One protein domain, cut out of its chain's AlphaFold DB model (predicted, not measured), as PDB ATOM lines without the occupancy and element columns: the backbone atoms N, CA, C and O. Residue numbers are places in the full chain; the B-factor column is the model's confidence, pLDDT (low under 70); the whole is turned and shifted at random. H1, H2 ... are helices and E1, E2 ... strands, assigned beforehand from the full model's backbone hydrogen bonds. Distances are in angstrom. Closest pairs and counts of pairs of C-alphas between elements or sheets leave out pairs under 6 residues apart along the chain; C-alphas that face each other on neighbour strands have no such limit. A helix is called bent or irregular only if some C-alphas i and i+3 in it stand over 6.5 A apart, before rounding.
ATOM      1  N   PHE A  11     -62.541 -43.887  37.271       89.12
ATOM      2  CA  PHE A  11     -61.126 -43.981  36.946       89.12
ATOM      3  C   PHE A  11     -60.780 -43.045  35.789       89.12
ATOM      4  O   PHE A  11     -61.496 -42.985  34.790       89.12
ATOM      5  N   HIS A  12     -59.641 -42.370  35.915       88.69
ATOM      6  CA  HIS A  12     -59.030 -41.591  34.851       88.69
ATOM      7  C   HIS A  12     -57.510 -41.724  34.938       88.69
ATOM      8  O   HIS A  12     -56.930 -41.471  35.999       88.69
ATOM      9  N   ALA A  13     -56.876 -42.085  33.825       86.88
ATOM     10  CA  ALA A  13     -55.428 -42.063  33.690       86.88
ATOM     11  C   ALA A  13     -55.003 -41.542  32.322       86.88
ATOM     12  O   ALA A  13     -55.587 -41.885  31.294       86.88
ATOM     13  N   GLU A  14     -53.934 -40.754  32.340       86.00
ATOM     14  CA  GLU A  14     -53.201 -40.332  31.159       86.00
ATOM     15  C   GLU A  14     -51.977 -41.241  31.009       86.00
ATOM     16  O   GLU A  14     -51.144 -41.342  31.912       86.00
ATOM     17  N   ILE A  15     -51.909 -41.960  29.894       84.31
ATOM     18  CA  ILE A  15     -50.864 -42.933  29.596       84.31
ATOM     19  C   ILE A  15     -50.034 -42.391  28.439       84.31
ATOM     20  O   ILE A  15     -50.530 -42.216  27.322       84.31
ATOM     21  N   VAL A  16     -48.753 -42.162  28.707       80.19
ATOM     22  CA  VAL A  16     -47.766 -41.753  27.705       80.19
ATOM     23  C   VAL A  16     -46.987 -42.992  27.273       80.19
ATOM     24  O   VAL A  16     -46.144 -43.506  28.008       80.19
ATOM     25  N   THR A  17     -47.303 -43.513  26.089       73.62
ATOM     26  CA  THR A  17     -46.615 -44.689  25.529       73.62
ATOM     27  C   THR A  17     -45.435 -44.248  24.670       73.62
ATOM     28  O   THR A  17     -45.581 -43.313  23.881       73.62
ATOM     29  N   ARG A  18     -44.312 -44.963  24.744       66.06
ATOM     30  CA  ARG A  18     -43.123 -44.756  23.909       66.06
ATOM     31  C   ARG A  18     -43.477 -44.998  22.440       66.06
ATOM     32  O   ARG A  18     -43.925 -46.087  22.077       66.06
ATOM     33  N   ARG A  19     -43.326 -43.981  21.588       63.56
ATOM     34  CA  ARG A  19     -43.698 -44.055  20.162       63.56
ATOM     35  C   ARG A  19     -42.653 -43.423  19.266       63.56
ATOM     36  O   ARG A  19     -41.993 -42.454  19.622       63.56
ATOM     37  N   LEU A  20     -42.565 -43.962  18.054       58.34
ATOM     38  CA  LEU A  20     -41.759 -43.408  16.981       58.34
ATOM     39  C   LEU A  20     -42.292 -42.030  16.551       58.34
ATOM     40  O   LEU A  20     -43.325 -41.902  15.897       58.34
ATOM     41  N   SER A  21     -41.474 -41.021  16.828       57.72
ATOM     42  CA  SER A  21     -41.126 -39.934  15.909       57.72
ATOM     43  C   SER A  21     -42.032 -38.721  15.733       57.72
ATOM     44  O   SER A  21     -41.518 -37.766  15.177       57.72
ATOM     45  N   LEU A  22     -43.274 -38.632  16.230       64.88
ATOM     46  CA  LEU A  22     -43.964 -37.324  16.161       64.88
ATOM     47  C   LEU A  22     -43.281 -36.281  17.045       64.88
ATOM     48  O   LEU A  22     -43.067 -35.167  16.601       64.88
ATOM     49  N   ARG A  23     -42.827 -36.671  18.239       70.25
ATOM     50  CA  ARG A  23     -42.036 -35.794  19.112       70.25
ATOM     51  C   ARG A  23     -40.667 -35.469  18.511       70.25
ATOM     52  O   ARG A  23     -40.221 -34.332  18.567       70.25
ATOM     53  N   SER A  24     -39.991 -36.455  17.922       72.88
ATOM     54  CA  SER A  24     -38.709 -36.222  17.243       72.88
ATOM     55  C   SER A  24     -38.881 -35.297  16.040       72.88
ATOM     56  O   SER A  24     -38.041 -34.436  15.806       72.88
ATOM     57  N   LEU A  25     -39.988 -35.442  15.313       75.88
ATOM     58  CA  LEU A  25     -40.358 -34.601  14.185       75.88
ATOM     59  C   LEU A  25     -40.805 -33.209  14.650       75.88
ATOM     60  O   LEU A  25     -40.435 -32.236  14.011       75.88
ATOM     61  N   ASP A  26     -41.479 -33.087  15.796       76.06
ATOM     62  CA  ASP A  26     -41.782 -31.813  16.459       76.06
ATOM     63  C   ASP A  26     -40.515 -31.054  16.815       76.06
ATOM     64  O   ASP A  26     -40.382 -29.876  16.487       76.06
ATOM     65  N   ILE A  27     -39.574 -31.737  17.468       76.25
ATOM     66  CA  ILE A  27     -38.289 -31.162  17.860       76.25
ATOM     67  C   ILE A  27     -37.512 -30.759  16.606       76.25
ATOM     68  O   ILE A  27     -37.033 -29.630  16.524       76.25
ATOM     69  N   PHE A  28     -37.432 -31.646  15.612       80.06
ATOM     70  CA  PHE A  28     -36.723 -31.384  14.363       80.06
ATOM     71  C   PHE A  28     -37.330 -30.208  13.591       80.06
ATOM     72  O   PHE A  28     -36.609 -29.283  13.224       80.06
ATOM     73  N   LEU A  29     -38.649 -30.197  13.381       82.69
ATOM     74  CA  LEU A  29     -39.338 -29.118  12.671       82.69
ATOM     75  C   LEU A  29     -39.267 -27.806  13.442       82.69
ATOM     76  O   LEU A  29     -39.016 -26.769  12.837       82.69
ATOM     77  N   SER A  30     -39.432 -27.833  14.764       81.69
ATOM     78  CA  SER A  30     -39.290 -26.634  15.595       81.69
ATOM     79  C   SER A  30     -37.874 -26.075  15.513       81.69
ATOM     80  O   SER A  30     -37.704 -24.871  15.328       81.69
ATOM     81  N   ALA A  31     -36.853 -26.934  15.582       80.56
ATOM     82  CA  ALA A  31     -35.462 -26.526  15.423       80.56
ATOM     83  C   ALA A  31     -35.201 -25.961  14.019       80.56
ATOM     84  O   ALA A  31     -34.586 -24.900  13.894       80.56
ATOM     85  N   ALA A  32     -35.710 -26.607  12.967       82.81
ATOM     86  CA  ALA A  32     -35.573 -26.149  11.587       82.81
ATOM     87  C   ALA A  32     -36.245 -24.784  11.369       82.81
ATOM     88  O   ALA A  32     -35.600 -23.855  10.880       82.81
ATOM     89  N   MET A  33     -37.499 -24.620  11.804       81.62
ATOM     90  CA  MET A  33     -38.251 -23.364  11.700       81.62
ATOM     91  C   MET A  33     -37.599 -22.240  12.503       81.62
ATOM     92  O   MET A  33     -37.473 -21.116  12.014       81.62
ATOM     93  N   TYR A  34     -37.130 -22.539  13.715       80.62
ATOM     94  CA  TYR A  34     -36.404 -21.579  14.540       80.62
ATOM     95  C   TYR A  34     -35.081 -21.156  13.890       80.62
ATOM     96  O   TYR A  34     -34.753 -19.965  13.876       80.62
ATOM     97  N   THR A  35     -34.333 -22.103  13.319       82.19
ATOM     98  CA  THR A  35     -33.083 -21.822  12.596       82.19
ATOM     99  C   THR A  35     -33.357 -20.938  11.385       82.19
ATOM    100  O   THR A  35     -32.740 -19.883  11.253       82.19
ATOM    101  N   ALA A  36     -34.326 -21.318  10.548       83.88
ATOM    102  CA  ALA A  36     -34.711 -20.576   9.353       83.88
ATOM    103  C   ALA A  36     -35.158 -19.147   9.691       83.88
ATOM    104  O   ALA A  36     -34.702 -18.190   9.067       83.88
ATOM    105  N   TYR A  37     -35.981 -18.983  10.732       82.44
ATOM    106  CA  TYR A  37     -36.403 -17.669  11.215       82.44
ATOM    107  C   TYR A  37     -35.209 -16.805  11.637       82.44
ATOM    108  O   TYR A  37     -35.087 -15.662  11.205       82.44
ATOM    109  N   ASN A  38     -34.293 -17.330  12.455       81.88
ATOM    110  CA  ASN A  38     -33.152 -16.535  12.920       81.88
ATOM    111  C   ASN A  38     -32.120 -16.262  11.814       81.88
ATOM    112  O   ASN A  38     -31.485 -15.209  11.858       81.88
ATOM    113  N   LEU A  39     -31.985 -17.150  10.823       84.94
ATOM    114  CA  LEU A  39     -31.183 -16.908   9.619       84.94
ATOM    115  C   LEU A  39     -31.758 -15.756   8.791       84.94
ATOM    116  O   LEU A  39     -31.026 -14.835   8.441       84.94
ATOM    117  N   LEU A  40     -33.072 -15.765   8.548       86.75
ATOM    118  CA  LEU A  40     -33.755 -14.744   7.750       86.75
ATOM    119  C   LEU A  40     -33.634 -13.335   8.357       86.75
ATOM    120  O   LEU A  40     -33.526 -12.354   7.630       86.75
ATOM    121  N   PHE A  41     -33.602 -13.232   9.688       85.38
ATOM    122  CA  PHE A  41     -33.418 -11.964  10.406       85.38
ATOM    123  C   PHE A  41     -31.962 -11.698  10.836       85.38
ATOM    124  O   PHE A  41     -31.732 -10.822  11.672       85.38
ATOM    125  N   LEU A  42     -30.986 -12.447  10.303       85.75
ATOM    126  CA  LEU A  42     -29.542 -12.287  10.553       85.75
ATOM    127  C   LEU A  42     -29.143 -12.312  12.046       85.75
ATOM    128  O   LEU A  42     -28.177 -11.678  12.475       85.75
ATOM    129  N   ARG A  43     -29.872 -13.071  12.874       81.00
ATOM    130  CA  ARG A  43     -29.655 -13.177  14.331       81.00
ATOM    131  C   ARG A  43     -28.661 -14.287  14.677       81.00
ATOM    132  O   ARG A  43     -28.988 -15.248  15.378       81.00
ATOM    133  N   TRP A  44     -27.420 -14.133  14.222       76.50
ATOM    134  CA  TRP A  44     -26.346 -15.134  14.343       76.50
ATOM    135  C   TRP A  44     -26.028 -15.583  15.780       76.50
ATOM    136  O   TRP A  44     -25.625 -16.726  16.002       76.50
ATOM    137  N   SER A  45     -26.232 -14.717  16.778       75.62
ATOM    138  CA  SER A  45     -26.033 -15.053  18.196       75.62
ATOM    139  C   SER A  45     -27.053 -16.069  18.724       75.62
ATOM    140  O   SER A  45     -26.716 -16.865  19.598       75.62
ATOM    141  N   LYS A  46     -28.275 -16.099  18.172       69.62
ATOM    142  CA  LYS A  46     -29.346 -17.020  18.595       69.62
ATOM    143  C   LYS A  46     -29.264 -18.392  17.931       69.62
ATOM    144  O   LYS A  46     -29.673 -19.377  18.535       69.62
ATOM    145  N   ILE A  47     -28.670 -18.475  16.741       68.06
ATOM    146  CA  ILE A  47     -28.443 -19.745  16.033       68.06
ATOM    147  C   ILE A  47     -27.478 -20.640  16.826       68.06
ATOM    148  O   ILE A  47     -27.706 -21.839  16.964       68.06
ATOM    149  N   ARG A  48     -26.454 -20.049  17.456       65.25
ATOM    150  CA  ARG A  48     -25.521 -20.774  18.338       65.25
ATOM    151  C   ARG A  48     -26.168 -21.317  19.621       65.25
ATOM    152  O   ARG A  48     -25.597 -22.199  20.251       65.25
ATOM    153  N   GLY A  49     -27.349 -20.821  20.005       59.22
ATOM    154  CA  GLY A  49     -28.106 -21.277  21.178       59.22
ATOM    155  C   GLY A  49     -28.993 -22.502  20.929       59.22
ATOM    156  O   GLY A  49     -29.559 -23.040  21.878       59.22
ATOM    157  N   ILE A  50     -29.107 -22.967  19.683       61.94
ATOM    158  CA  ILE A  50     -29.982 -24.090  19.305       61.94
ATOM    159  C   ILE A  50     -29.515 -25.404  19.939       61.94
ATOM    160  O   ILE A  50     -30.342 -26.208  20.360       61.94
ATOM    161  N   SER A  51     -28.203 -25.576  20.128       56.56
ATOM    162  CA  SER A  51     -27.641 -26.712  20.870       56.56
ATOM    163  C   SER A  51     -28.059 -26.740  22.346       56.56
ATOM    164  O   SER A  51     -28.115 -27.815  22.931       56.56
ATOM    165  N   ARG A  52     -28.409 -25.589  22.946       51.53
ATOM    166  CA  ARG A  52     -28.893 -25.498  24.339       51.53
ATOM    167  C   ARG A  52     -30.401 -25.720  24.459       51.53
ATOM    168  O   ARG A  52     -30.858 -26.216  25.481       51.53
ATOM    169  N   GLY A  53     -31.169 -25.394  23.418       47.81
ATOM    170  CA  GLY A  53     -32.616 -25.641  23.353       47.81
ATOM    171  C   GLY A  53     -32.995 -27.096  23.055       47.81
ATOM    172  O   GLY A  53     -34.165 -27.446  23.146       47.81
ATOM    173  N   ALA A  54     -32.023 -27.954  22.726       48.69
ATOM    174  CA  ALA A  54     -32.238 -29.387  22.521       48.69
ATOM    175  C   ALA A  54     -32.589 -30.147  23.821       48.69
ATOM    176  O   ALA A  54     -33.054 -31.283  23.752       48.69
ATOM    177  N   HIS A  55     -32.465 -29.510  24.993       45.78
ATOM    178  CA  HIS A  55     -32.992 -29.996  26.276       45.78
ATOM    179  C   HIS A  55     -34.524 -29.826  26.401       45.78
ATOM    180  O   HIS A  55     -35.037 -29.413  27.433       45.78
ATOM    181  N   LEU A  56     -35.278 -30.146  25.343       47.59
ATOM    182  CA  LEU A  56     -36.745 -30.310  25.379       47.59
ATOM    183  C   LEU A  56     -37.163 -31.744  25.791       47.59
ATOM    184  O   LEU A  56     -38.316 -32.160  25.621       47.59
ATOM    185  N   GLY A  57     -36.215 -32.529  26.302       50.62
ATOM    186  CA  GLY A  57     -36.451 -33.696  27.154       50.62
ATOM    187  C   GLY A  57     -36.007 -33.315  28.568       50.62
ATOM    188  O   GLY A  57     -35.006 -32.628  28.704       50.62
ATOM    189  N   GLU A  58     -36.689 -33.649  29.655       49.56
ATOM    190  CA  GLU A  58     -37.554 -34.786  29.943       49.56
ATOM    191  C   GLU A  58     -38.383 -34.432  31.193       49.56
ATOM    192  O   GLU A  58     -37.842 -34.452  32.287       49.56
ATOM    193  N   ASP A  59     -39.683 -34.148  31.070       51.72
ATOM    194  CA  ASP A  59     -40.560 -34.062  32.262       51.72
ATOM    195  C   ASP A  59     -41.545 -35.240  32.355       51.72
ATOM    196  O   ASP A  59     -42.309 -35.361  33.310       51.72
ATOM    197  N   PHE A  60     -41.537 -36.141  31.367       55.12
ATOM    198  CA  PHE A  60     -42.469 -37.262  31.303       55.12
ATOM    199  C   PHE A  60     -41.724 -38.565  31.033       55.12
ATOM    200  O   PHE A  60     -41.064 -38.715  30.006       55.12
ATOM    201  N   PHE A  61     -41.870 -39.524  31.949       62.12
ATOM    202  CA  PHE A  61     -41.437 -40.904  31.753       62.12
ATOM    203  C   PHE A  61     -42.239 -41.526  30.600       62.12
ATOM    204  O   PHE A  61     -43.435 -41.791  30.734       62.12
ATOM    205  N   GLU A  62     -41.590 -41.757  29.458       66.69
ATOM    206  CA  GLU A  62     -42.184 -42.505  28.350       66.69
ATOM    207  C   GLU A  62     -42.185 -43.994  28.690       66.69
ATOM    208  O   GLU A  62     -41.134 -44.598  28.912       66.69
ATOM    209  N   ASN A  63     -43.367 -44.606  28.738       71.75
ATOM    210  CA  ASN A  63     -43.464 -46.002  29.129       71.75
ATOM    211  C   ASN A  63     -43.338 -46.947  27.921       71.75
ATOM    212  O   ASN A  63     -43.933 -46.712  26.872       71.75
ATOM    213  N   THR A  64     -42.578 -48.033  28.066       77.19
ATOM    214  CA  THR A  64     -42.396 -49.075  27.044       77.19
ATOM    215  C   THR A  64     -43.601 -49.994  26.870       77.19
ATOM    216  O   THR A  64     -43.692 -50.661  25.840       77.19
ATOM    217  N   TYR A  65     -44.518 -50.055  27.840       80.50
ATOM    218  CA  TYR A  65     -45.679 -50.941  27.748       80.50
ATOM    219  C   TYR A  65     -46.690 -50.457  26.692       80.50
ATOM    220  O   TYR A  65     -46.995 -49.261  26.611       80.50
ATOM    221  N   PRO A  66     -47.261 -51.371  25.887       81.06
ATOM    222  CA  PRO A  66     -48.336 -51.033  24.970       81.06
ATOM    223  C   PRO A  66     -49.620 -50.705  25.742       81.06
ATOM    224  O   PRO A  66     -49.896 -51.255  26.806       81.06
ATOM    225  N   LEU A  67     -50.469 -49.854  25.158       84.06
ATOM    226  CA  LEU A  67     -51.764 -49.472  25.741       84.06
ATOM    227  C   LEU A  67     -52.630 -50.684  26.135       84.06
ATOM    228  O   LEU A  67     -53.346 -50.632  27.132       84.06
ATOM    229  N   SER A  68     -52.562 -51.773  25.364       86.62
ATOM    230  CA  SER A  68     -53.305 -53.010  25.626       86.62
ATOM    231  C   SER A  68     -53.030 -53.591  27.008       86.62
ATOM    232  O   SER A  68     -53.951 -54.102  27.642       86.62
ATOM    233  N   ASP A  69     -51.791 -53.491  27.482       89.19
ATOM    234  CA  ASP A  69     -51.377 -54.097  28.745       89.19
ATOM    235  C   ASP A  69     -51.935 -53.300  29.922       89.19
ATOM    236  O   ASP A  69     -52.421 -53.881  30.890       89.19
ATOM    237  N   TYR A  70     -51.996 -51.973  29.787       87.69
ATOM    238  CA  TYR A  70     -52.694 -51.118  30.744       87.69
ATOM    239  C   TYR A  70     -54.182 -51.416  30.799       87.69
ATOM    240  O   TYR A  70     -54.728 -51.586  31.884       87.69
ATOM    241  N   VAL A  71     -54.849 -51.501  29.645       88.62
ATOM    242  CA  VAL A  71     -56.290 -51.792  29.594       88.62
ATOM    243  C   VAL A  71     -56.579 -53.152  30.234       88.62
ATOM    244  O   VAL A  71     -57.517 -53.268  31.023       88.62
ATOM    245  N   ARG A  72     -55.738 -54.160  29.973       91.06
ATOM    246  CA  ARG A  72     -55.844 -55.485  30.595       91.06
ATOM    247  C   ARG A  72     -55.657 -55.421  32.112       91.06
ATOM    248  O   ARG A  72     -56.475 -55.978  32.836       91.06
ATOM    249  N   ALA A  73     -54.626 -54.726  32.592       89.81
ATOM    250  CA  ALA A  73     -54.370 -54.569  34.022       89.81
ATOM    251  C   ALA A  73     -55.513 -53.827  34.739       89.81
ATOM    252  O   ALA A  73     -55.928 -54.222  35.829       89.81
ATOM    253  N   LEU A  74     -56.071 -52.787  34.112       88.81
ATOM    254  CA  LEU A  74     -57.206 -52.036  34.649       88.81
ATOM    255  C   LEU A  74     -58.471 -52.898  34.713       88.81
ATOM    256  O   LEU A  74     -59.152 -52.897  35.739       88.81
ATOM    257  N   SER A  75     -58.744 -53.686  33.675       89.69
ATOM    258  CA  SER A  75     -59.875 -54.618  33.670       89.69
ATOM    259  C   SER A  75     -59.726 -55.683  34.763       89.69
ATOM    260  O   SER A  75     -60.657 -55.899  35.537       89.69
ATOM    261  N   ALA A  76     -58.528 -56.259  34.916       90.19
ATOM    262  CA  ALA A  76     -58.225 -57.220  35.979       90.19
ATOM    263  C   ALA A  76     -58.368 -56.623  37.394       90.19
ATOM    264  O   ALA A  76     -58.657 -57.346  38.343       90.19
ATOM    265  N   SER A  77     -58.215 -55.302  37.544       88.00
ATOM    266  CA  SER A  77     -58.419 -54.594  38.818       88.00
ATOM    267  C   SER A  77     -59.892 -54.308  39.161       88.00
ATOM    268  O   SER A  77     -60.180 -53.696  40.196       88.00
ATOM    269  N   GLY A  78     -60.825 -54.743  38.307       89.25
ATOM    270  CA  GLY A  78     -62.264 -54.570  38.492       89.25
ATOM    271  C   GLY A  78     -62.829 -53.277  37.904       89.25
ATOM    272  O   GLY A  78     -63.951 -52.912  38.238       89.25
ATOM    273  N   ILE A  79     -62.078 -52.572  37.049       89.94
ATOM    274  CA  ILE A  79     -62.598 -51.403  36.332       89.94
ATOM    275  C   ILE A  79     -63.404 -51.882  35.118       89.94
ATOM    276  O   ILE A  79     -62.893 -52.578  34.240       89.94
ATOM    277  N   GLN A  80     -64.665 -51.477  35.079       89.38
ATOM    278  CA  GLN A  80     -65.658 -51.725  34.043       89.38
ATOM    279  C   GLN A  80     -65.794 -50.508  33.112       89.38
ATOM    280  O   GLN A  80     -65.276 -49.422  33.394       89.38
ATOM    281  N   ASP A  81     -66.483 -50.694  31.983       90.31
ATOM    282  CA  ASP A  81     -66.747 -49.654  30.975       90.31
ATOM    283  C   ASP A  81     -65.491 -48.914  30.482       90.31
ATOM    284  O   ASP A  81     -65.509 -47.700  30.254       90.31
ATOM    285  N   LEU A  82     -64.380 -49.643  30.329       89.38
ATOM    286  CA  LEU A  82     -63.111 -49.058  29.911       89.38
ATOM    287  C   LEU A  82     -63.219 -48.451  28.509       89.38
ATOM    288  O   LEU A  82     -63.512 -49.136  27.528       89.38
ATOM    289  N   ARG A  83     -62.910 -47.160  28.408       89.88
ATOM    290  CA  ARG A  83     -62.785 -46.436  27.143       89.88
ATOM    291  C   ARG A  83     -61.399 -45.828  27.045       89.88
ATOM    292  O   ARG A  83     -60.881 -45.301  28.025       89.88
ATOM    293  N   SER A  84     -60.814 -45.893  25.853       88.12
ATOM    294  CA  SER A  84     -59.508 -45.299  25.577       88.12
ATOM    295  C   SER A  84     -59.571 -44.426  24.335       88.12
ATOM    296  O   SER A  84     -60.166 -44.825  23.332       88.12
ATOM    297  N   PHE A  85     -58.957 -43.248  24.404       87.38
ATOM    298  CA  PHE A  85     -58.922 -42.297  23.295       87.38
ATOM    299  C   PHE A  85     -57.515 -41.727  23.148       87.38
ATOM    300  O   PHE A  85     -56.856 -41.415  24.144       87.38
ATOM    301  N   GLY A  86     -57.061 -41.587  21.905       84.69
ATOM    302  CA  GLY A  86     -55.791 -40.935  21.611       84.69
ATOM    303  C   GLY A  86     -55.924 -39.415  21.695       84.69
ATOM    304  O   GLY A  86     -56.926 -38.853  21.252       84.69
ATOM    305  N   VAL A  87     -54.914 -38.743  22.243       82.81
ATOM    306  CA  VAL A  87     -54.874 -37.282  22.394       82.81
ATOM    307  C   VAL A  87     -53.602 -36.725  21.778       82.81
ATOM    308  O   VAL A  87     -52.590 -37.416  21.663       82.81
ATOM    309  N   ARG A  88     -53.674 -35.446  21.400       77.62
ATOM    310  CA  ARG A  88     -52.596 -34.666  20.782       77.62
ATOM    311  C   ARG A  88     -52.078 -35.284  19.477       77.62
ATOM    312  O   ARG A  88     -50.879 -35.485  19.343       77.62
ATOM    313  N   PRO A  89     -52.940 -35.551  18.478       77.38
ATOM    314  CA  PRO A  89     -52.489 -36.052  17.178       77.38
ATOM    315  C   PRO A  89     -51.800 -34.965  16.324       77.38
ATOM    316  O   PRO A  89     -51.731 -35.100  15.106       77.38
ATOM    317  N   PHE A  90     -51.383 -33.847  16.926       76.56
ATOM    318  CA  PHE A  90     -50.846 -32.683  16.237       76.56
ATOM    319  C   PHE A  90     -49.395 -32.456  16.621       76.56
ATOM    320  O   PHE A  90     -48.990 -32.713  17.753       76.56
ATOM    321  N   LEU A  91     -48.660 -31.917  15.659       74.50
ATOM    322  CA  LEU A  91     -47.301 -31.468  15.853       74.50
ATOM    323  C   LEU A  91     -47.313 -30.127  16.600       74.50
ATOM    324  O   LEU A  91     -47.994 -29.177  16.196       74.50
ATOM    325  N   MET A  92     -46.599 -30.039  17.715       74.94
ATOM    326  CA  MET A  92     -46.403 -28.788  18.448       74.94
ATOM    327  C   MET A  92     -45.161 -28.079  17.916       74.94
ATOM    328  O   MET A  92     -44.113 -28.057  18.554       74.94
ATOM    329  N   ILE A  93     -45.289 -27.509  16.718       78.94
ATOM    330  CA  ILE A  93     -44.185 -26.821  16.048       78.94
ATOM    331  C   ILE A  93     -44.093 -25.382  16.554       78.94
ATOM    332  O   ILE A  93     -45.073 -24.633  16.513       78.94
ATOM    333  N   ALA A  94     -42.899 -24.967  16.969       78.00
ATOM    334  CA  ALA A  94     -42.607 -23.560  17.207       78.00
ATOM    335  C   ALA A  94     -42.528 -22.812  15.864       78.00
ATOM    336  O   ALA A  94     -41.605 -23.023  15.076       78.00
ATOM    337  N   ILE A  95     -43.494 -21.931  15.604       80.69
ATOM    338  CA  ILE A  95     -43.572 -21.141  14.370       80.69
ATOM    339  C   ILE A  95     -43.405 -19.640  14.644       80.69
ATOM    340  O   ILE A  95     -43.707 -19.167  15.742       80.69
ATOM    341  N   PRO A  96     -42.941 -18.858  13.655       80.38
ATOM    342  CA  PRO A  96     -42.908 -17.405  13.756       80.38
ATOM    343  C   PRO A  96     -44.305 -16.795  13.986       80.38
ATOM    344  O   PRO A  96     -45.275 -17.288  13.407       80.38
ATOM    345  N   PRO A  97     -44.423 -15.662  14.710       82.62
ATOM    346  CA  PRO A  97     -45.722 -15.043  15.009       82.62
ATOM    347  C   PRO A  97     -46.572 -14.714  13.773       82.62
ATOM    348  O   PRO A  97     -47.795 -14.797  13.809       82.62
ATOM    349  N   TRP A  98     -45.932 -14.374  12.651       84.62
ATOM    350  CA  TRP A  98     -46.630 -14.068  11.399       84.62
ATOM    351  C   TRP A  98     -47.256 -15.307  10.734       84.62
ATOM    352  O   TRP A  98     -48.196 -15.165   9.954       84.62
ATOM    353  N   MET A  99     -46.789 -16.517  11.062       87.75
ATOM    354  CA  MET A  99     -47.345 -17.782  10.562       87.75
ATOM    355  C   MET A  99     -48.489 -18.318  11.423       87.75
ATOM    356  O   MET A  99     -49.216 -19.200  10.966       87.75
ATOM    357  N   ASP A 100     -48.679 -17.792  12.634       88.06
ATOM    358  CA  ASP A 100     -49.611 -18.347  13.620       88.06
ATOM    359  C   ASP A 100     -51.049 -18.436  13.089       88.06
ATOM    360  O   ASP A 100     -51.693 -19.482  13.151       88.06
ATOM    361  N   ARG A 101     -51.523 -17.380  12.419       91.62
ATOM    362  CA  ARG A 101     -52.866 -17.361  11.811       91.62
ATOM    363  C   ARG A 101     -53.031 -18.404  10.704       91.62
ATOM    364  O   ARG A 101     -54.088 -19.029  10.607       91.62
ATOM    365  N   LEU A 102     -52.010 -18.584   9.865       91.25
ATOM    366  CA  LEU A 102     -52.046 -19.554   8.770       91.25
ATOM    367  C   LEU A 102     -52.031 -20.982   9.322       91.25
ATOM    368  O   LEU A 102     -52.839 -21.812   8.903       91.25
ATOM    369  N   TYR A 103     -51.171 -21.232  10.307       87.81
ATOM    370  CA  TYR A 103     -51.081 -22.514  10.988       87.81
ATOM    371  C   TYR A 103     -52.377 -22.859  11.723       87.81
ATOM    372  O   TYR A 103     -52.914 -23.950  11.544       87.81
ATOM    373  N   ALA A 104     -52.960 -21.906  12.453       89.25
ATOM    374  CA  ALA A 104     -54.249 -22.086  13.109       89.25
ATOM    375  C   ALA A 104     -55.368 -22.401  12.103       89.25
ATOM    376  O   ALA A 104     -56.211 -23.260  12.366       89.25
ATOM    377  N   ARG A 105     -55.380 -21.749  10.931       92.31
ATOM    378  CA  ARG A 105     -56.362 -22.035   9.872       92.31
ATOM    379  C   ARG A 105     -56.193 -23.446   9.310       92.31
ATOM    380  O   ARG A 105     -57.186 -24.152   9.150       92.31
ATOM    381  N   PHE A 106     -54.953 -23.856   9.058       89.75
ATOM    382  CA  PHE A 106     -54.624 -25.208   8.614       89.75
ATOM    383  C   PHE A 106     -55.051 -26.261   9.645       89.75
ATOM    384  O   PHE A 106     -55.766 -27.203   9.304       89.75
ATOM    385  N   LEU A 107     -54.715 -26.056  10.922       87.31
ATOM    386  CA  LEU A 107     -55.129 -26.950  12.000       87.31
ATOM    387  C   LEU A 107     -56.651 -27.051  12.099       87.31
ATOM    388  O   LEU A 107     -57.168 -28.161  12.175       87.31
ATOM    389  N   ARG A 108     -57.379 -25.926  12.042       90.12
ATOM    390  CA  ARG A 108     -58.854 -25.922  12.068       90.12
ATOM    391  C   ARG A 108     -59.458 -26.756  10.943       90.12
ATOM    392  O   ARG A 108     -60.408 -27.488  11.201       90.12
ATOM    393  N   ALA A 109     -58.899 -26.680   9.737       90.94
ATOM    394  CA  ALA A 109     -59.348 -27.496   8.609       90.94
ATOM    395  C   ALA A 109     -59.095 -28.998   8.836       90.94
ATOM    396  O   ALA A 109     -59.889 -29.828   8.402       90.94
ATOM    397  N   LEU A 110     -58.031 -29.353   9.563       88.19
ATOM    398  CA  LEU A 110     -57.695 -30.740   9.890       88.19
ATOM    399  C   LEU A 110     -58.455 -31.308  11.096       88.19
ATOM    400  O   LEU A 110     -58.559 -32.531  11.207       88.19
ATOM    401  N   VAL A 111     -59.008 -30.469  11.984       87.75
ATOM    402  CA  VAL A 111     -59.710 -30.916  13.206       87.75
ATOM    403  C   VAL A 111     -60.729 -32.038  12.952       87.75
ATOM    404  O   VAL A 111     -60.703 -33.005  13.714       87.75
ATOM    405  N   PRO A 112     -61.611 -31.986  11.933       88.25
ATOM    406  CA  PRO A 112     -62.600 -33.043  11.710       88.25
ATOM    407  C   PRO A 112     -61.957 -34.403  11.412       88.25
ATOM    408  O   PRO A 112     -62.330 -35.410  12.012       88.25
ATOM    409  N   CYS A 113     -60.943 -34.420  10.542       86.44
ATOM    410  CA  CYS A 113     -60.196 -35.628  10.200       86.44
ATOM    411  C   CYS A 113     -59.461 -36.177  11.429       86.44
ATOM    412  O   CYS A 113     -59.555 -37.360  11.751       86.44
ATOM    413  N   LEU A 114     -58.805 -35.294  12.184       81.19
ATOM    414  CA  LEU A 114     -58.085 -35.671  13.396       81.19
ATOM    415  C   LEU A 114     -59.022 -36.221  14.472       81.19
ATOM    416  O   LEU A 114     -58.681 -37.214  15.106       81.19
ATOM    417  N   ARG A 115     -60.219 -35.646  14.645       83.94
ATOM    418  CA  ARG A 115     -61.241 -36.176  15.560       83.94
ATOM    419  C   ARG A 115     -61.645 -37.594  15.175       83.94
ATOM    420  O   ARG A 115     -61.644 -38.474  16.038       83.94
ATOM    421  N   ALA A 116     -61.918 -37.830  13.892       84.62
ATOM    422  CA  ALA A 116     -62.232 -39.166  13.391       84.62
ATOM    423  C   ALA A 116     -61.092 -40.156  13.687       84.62
ATOM    424  O   ALA A 116     -61.335 -41.244  14.211       84.62
ATOM    425  N   VAL A 117     -59.838 -39.748  13.470       83.06
ATOM    426  CA  VAL A 117     -58.669 -40.570  13.811       83.06
ATOM    427  C   VAL A 117     -58.603 -40.832  15.318       83.06
ATOM    428  O   VAL A 117     -58.500 -41.992  15.710       83.06
ATOM    429  N   THR A 118     -58.717 -39.816  16.178       82.56
ATOM    430  CA  THR A 118     -58.625 -39.987  17.644       82.56
ATOM    431  C   THR A 118     -59.693 -40.915  18.219       82.56
ATOM    432  O   THR A 118     -59.399 -41.669  19.147       82.56
ATOM    433  N   LEU A 119     -60.898 -40.906  17.641       81.00
ATOM    434  CA  LEU A 119     -62.025 -41.725  18.088       81.00
ATOM    435  C   LEU A 119     -62.025 -43.136  17.485       81.00
ATOM    436  O   LEU A 119     -62.561 -44.051  18.099       81.00
ATOM    437  N   SER A 120     -61.404 -43.338  16.316       81.62
ATOM    438  CA  SER A 120     -61.419 -44.636  15.618       81.62
ATOM    439  C   SER A 120     -60.706 -45.772  16.361       81.62
ATOM    440  O   SER A 120     -60.947 -46.937  16.062       81.62
ATOM    441  N   GLY A 121     -59.766 -45.464  17.266       74.69
ATOM    442  CA  GLY A 121     -58.917 -46.477  17.914       74.69
ATOM    443  C   GLY A 121     -58.043 -47.291  16.942       74.69
ATOM    444  O   GLY A 121     -57.466 -48.313  17.329       74.69
ATOM    445  N   SER A 122     -57.939 -46.851  15.685       81.06
ATOM    446  CA  SER A 122     -57.254 -47.558  14.604       81.06
ATOM    447  C   SER A 122     -55.743 -47.675  14.838       81.06
ATOM    448  O   SER A 122     -55.146 -46.996  15.682       81.06
ATOM    449  N   ALA A 123     -55.076 -48.521  14.045       78.69
ATOM    450  CA  ALA A 123     -53.615 -48.614  14.045       78.69
ATOM    451  C   ALA A 123     -52.945 -47.256  13.760       78.69
ATOM    452  O   ALA A 123     -51.876 -46.972  14.299       78.69
ATOM    453  N   LEU A 124     -53.595 -46.394  12.972       77.56
ATOM    454  CA  LEU A 124     -53.124 -45.041  12.696       77.56
ATOM    455  C   LEU A 124     -53.175 -44.164  13.953       77.56
ATOM    456  O   LEU A 124     -52.194 -43.501  14.282       77.56
ATOM    457  N   THR A 125     -54.257 -44.232  14.730       79.31
ATOM    458  CA  THR A 125     -54.367 -43.563  16.039       79.31
ATOM    459  C   THR A 125     -53.270 -44.032  16.994       79.31
ATOM    460  O   THR A 125     -52.628 -43.230  17.678       79.31
ATOM    461  N   LYS A 126     -52.984 -45.342  16.986       76.19
ATOM    462  CA  LYS A 126     -51.878 -45.978  17.728       76.19
ATOM    463  C   LYS A 126     -50.478 -45.573  17.256       76.19
ATOM    464  O   LYS A 126     -49.515 -45.857  17.957       76.19
ATOM    465  N   ARG A 127     -50.347 -44.888  16.124       76.44
ATOM    466  CA  ARG A 127     -49.076 -44.297  15.681       76.44
ATOM    467  C   ARG A 127     -49.035 -42.792  15.934       76.44
ATOM    468  O   ARG A 127     -48.017 -42.293  16.391       76.44
ATOM    469  N   LEU A 128     -50.149 -42.096  15.710       77.31
ATOM    470  CA  LEU A 128     -50.204 -40.633  15.732       77.31
ATOM    471  C   LEU A 128     -50.452 -40.004  17.110       77.31
ATOM    472  O   LEU A 128     -50.128 -38.844  17.307       77.31
ATOM    473  N   CYS A 129     -51.063 -40.702  18.069       80.38
ATOM    474  CA  CYS A 129     -51.392 -40.081  19.361       80.38
ATOM    475  C   CYS A 129     -50.310 -40.373  20.415       80.38
ATOM    476  O   CYS A 129     -50.223 -41.512  20.870       80.38
ATOM    477  N   PRO A 130     -49.481 -39.413  20.843       77.81
ATOM    478  CA  PRO A 130     -48.453 -39.666  21.858       77.81
ATOM    479  C   PRO A 130     -49.051 -39.995  23.236       77.81
ATOM    480  O   PRO A 130     -48.437 -40.700  24.034       77.81
ATOM    481  N   VAL A 131     -50.271 -39.523  23.491       83.88
ATOM    482  CA  VAL A 131     -50.953 -39.615  24.780       83.88
ATOM    483  C   VAL A 131     -52.265 -40.373  24.631       83.88
ATOM    484  O   VAL A 131     -52.968 -40.220  23.630       83.88
ATOM    485  N   TRP A 132     -52.608 -41.167  25.642       86.38
ATOM    486  CA  TRP A 132     -53.866 -41.900  25.727       86.38
ATOM    487  C   TRP A 132     -54.583 -41.566  27.012       86.38
ATOM    488  O   TRP A 132     -54.012 -41.699  28.090       86.38
ATOM    489  N   LEU A 133     -55.847 -41.183  26.901       88.56
ATOM    490  CA  LEU A 133     -56.712 -41.069  28.063       88.56
ATOM    491  C   LEU A 133     -57.504 -42.357  28.191       88.56
ATOM    492  O   LEU A 133     -58.141 -42.793  27.229       88.56
ATOM    493  N   VAL A 134     -57.451 -42.955  29.375       88.81
ATOM    494  CA  VAL A 134     -58.227 -44.141  29.722       88.81
ATOM    495  C   VAL A 134     -59.183 -43.790  30.850       88.81
ATOM    496  O   VAL A 134     -58.769 -43.283  31.894       88.81
ATOM    497  N   TYR A 135     -60.459 -44.084  30.629       90.31
ATOM    498  CA  TYR A 135     -61.545 -43.857  31.575       90.31
ATOM    499  C   TYR A 135     -62.267 -45.163  31.861       90.31
ATOM    500  O   TYR A 135     -62.368 -46.014  30.980       90.31
ATOM    501  N   GLY A 136     -62.810 -45.296  33.064       89.44
ATOM    502  CA  GLY A 136     -63.673 -46.417  33.428       89.44
ATOM    503  C   GLY A 136     -64.375 -46.178  34.757       89.44
ATOM    504  O   GLY A 136     -64.199 -45.127  35.383       89.44
ATOM    505  N   ARG A 137     -65.176 -47.144  35.197       88.00
ATOM    506  CA  ARG A 137     -65.875 -47.122  36.489       88.00
ATOM    507  C   ARG A 137     -65.517 -48.363  37.290       88.00
ATOM    508  O   ARG A 137     -65.301 -49.407  36.698       88.00
ATOM    509  N   LYS A 138     -65.424 -48.255  38.611       84.25
ATOM    510  CA  LYS A 138     -65.170 -49.402  39.495       84.25
ATOM    511  C   LYS A 138     -66.419 -49.809  40.258       84.25
ATOM    512  O   LYS A 138     -67.167 -48.889  40.652       84.25
TER     513      LYS A 138
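Overview. This is residues 11 to 138 of the 138 residues of an uncharacterized protein of Candidatus Latescibacteria bacterium (UniProt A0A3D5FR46). A small three-stranded sheet with H4 over one face makes one end of a long, loose shape; H1 reaches from there toward the other end, where H2 and H3 begin the way back. Bent helix H5 arches separately and returns to the sheet's edge at E2, with residues 97 to 102 sticking out. The 128 printed residues, mixed in class, run E1 H1 H2 H3 H4 E2 H5 H6 E3; the antiparallel sheet's order is E1 - E3 - E2. The radius of gyration of the C-alphas is 18.3 A, loose, and the spans are 60 by 32 by 22 A.

Along the chain. Find C-alpha 11 at (-61.126, -43.981, 36.946), where E1, residues 11 to 16, begins; E2 is residues 80 to 87, 21.5 A, and E3 is residues 131 to 137, 20.4 A, and it ends at C-alpha 137 at (-65.875, -47.122, 36.489). H1 is 22 to 40, 26.2 A; H2 is 44 to 47, H3 50 to 53, H4 67 to 76, H6 125 to 128. H5, 97 to 120, is one helix by its hydrogen bonds but bent, with C-alphas 109 and 112 7.1 A apart: arms H5a, 97 to 109, irregular with C-alphas 98 and 101 7.1 A apart, and H5b, 112 to 120, stand at a steep tilt of 59 degrees.

Arrangement. Look for N 13 and O 134, 3.0 A, between E1 and E3, and N 85 and O 133, 3.0 A, between E3 and E2. H4 makes two layers, helix on one face of the sheet: it lies over E3, height 9.1 A, along the strands at 14 degrees on the local plane; its closest C-alphas to E2 are Val 71 and Leu 82, 7.4 A. H5b only grazes the sheet, the C-alphas of Gly 86 and Thr 118 being 5.0 A apart, and H6 only grazes it too. H1 touches H2 with residues 35 to 39 alone, closest C-alphas Thr 35 and Ile 47, 6.1 A; H1 and H5a are apart. Every O i to N i+4 pair is within hydrogen-bond range in H1, H4 and H5b, and 7 of 9 in H5a; H2, H3 and H6 are too short for such a pair.

Size, cuts and confidence. The C-alphas farthest apart, Leu 42 and Gly 78, are 60.3 A apart. The printed part has no cut; the link H3 to H4 is long, and pLDDT is under 70 at residues 18 to 22 and 46 to 62.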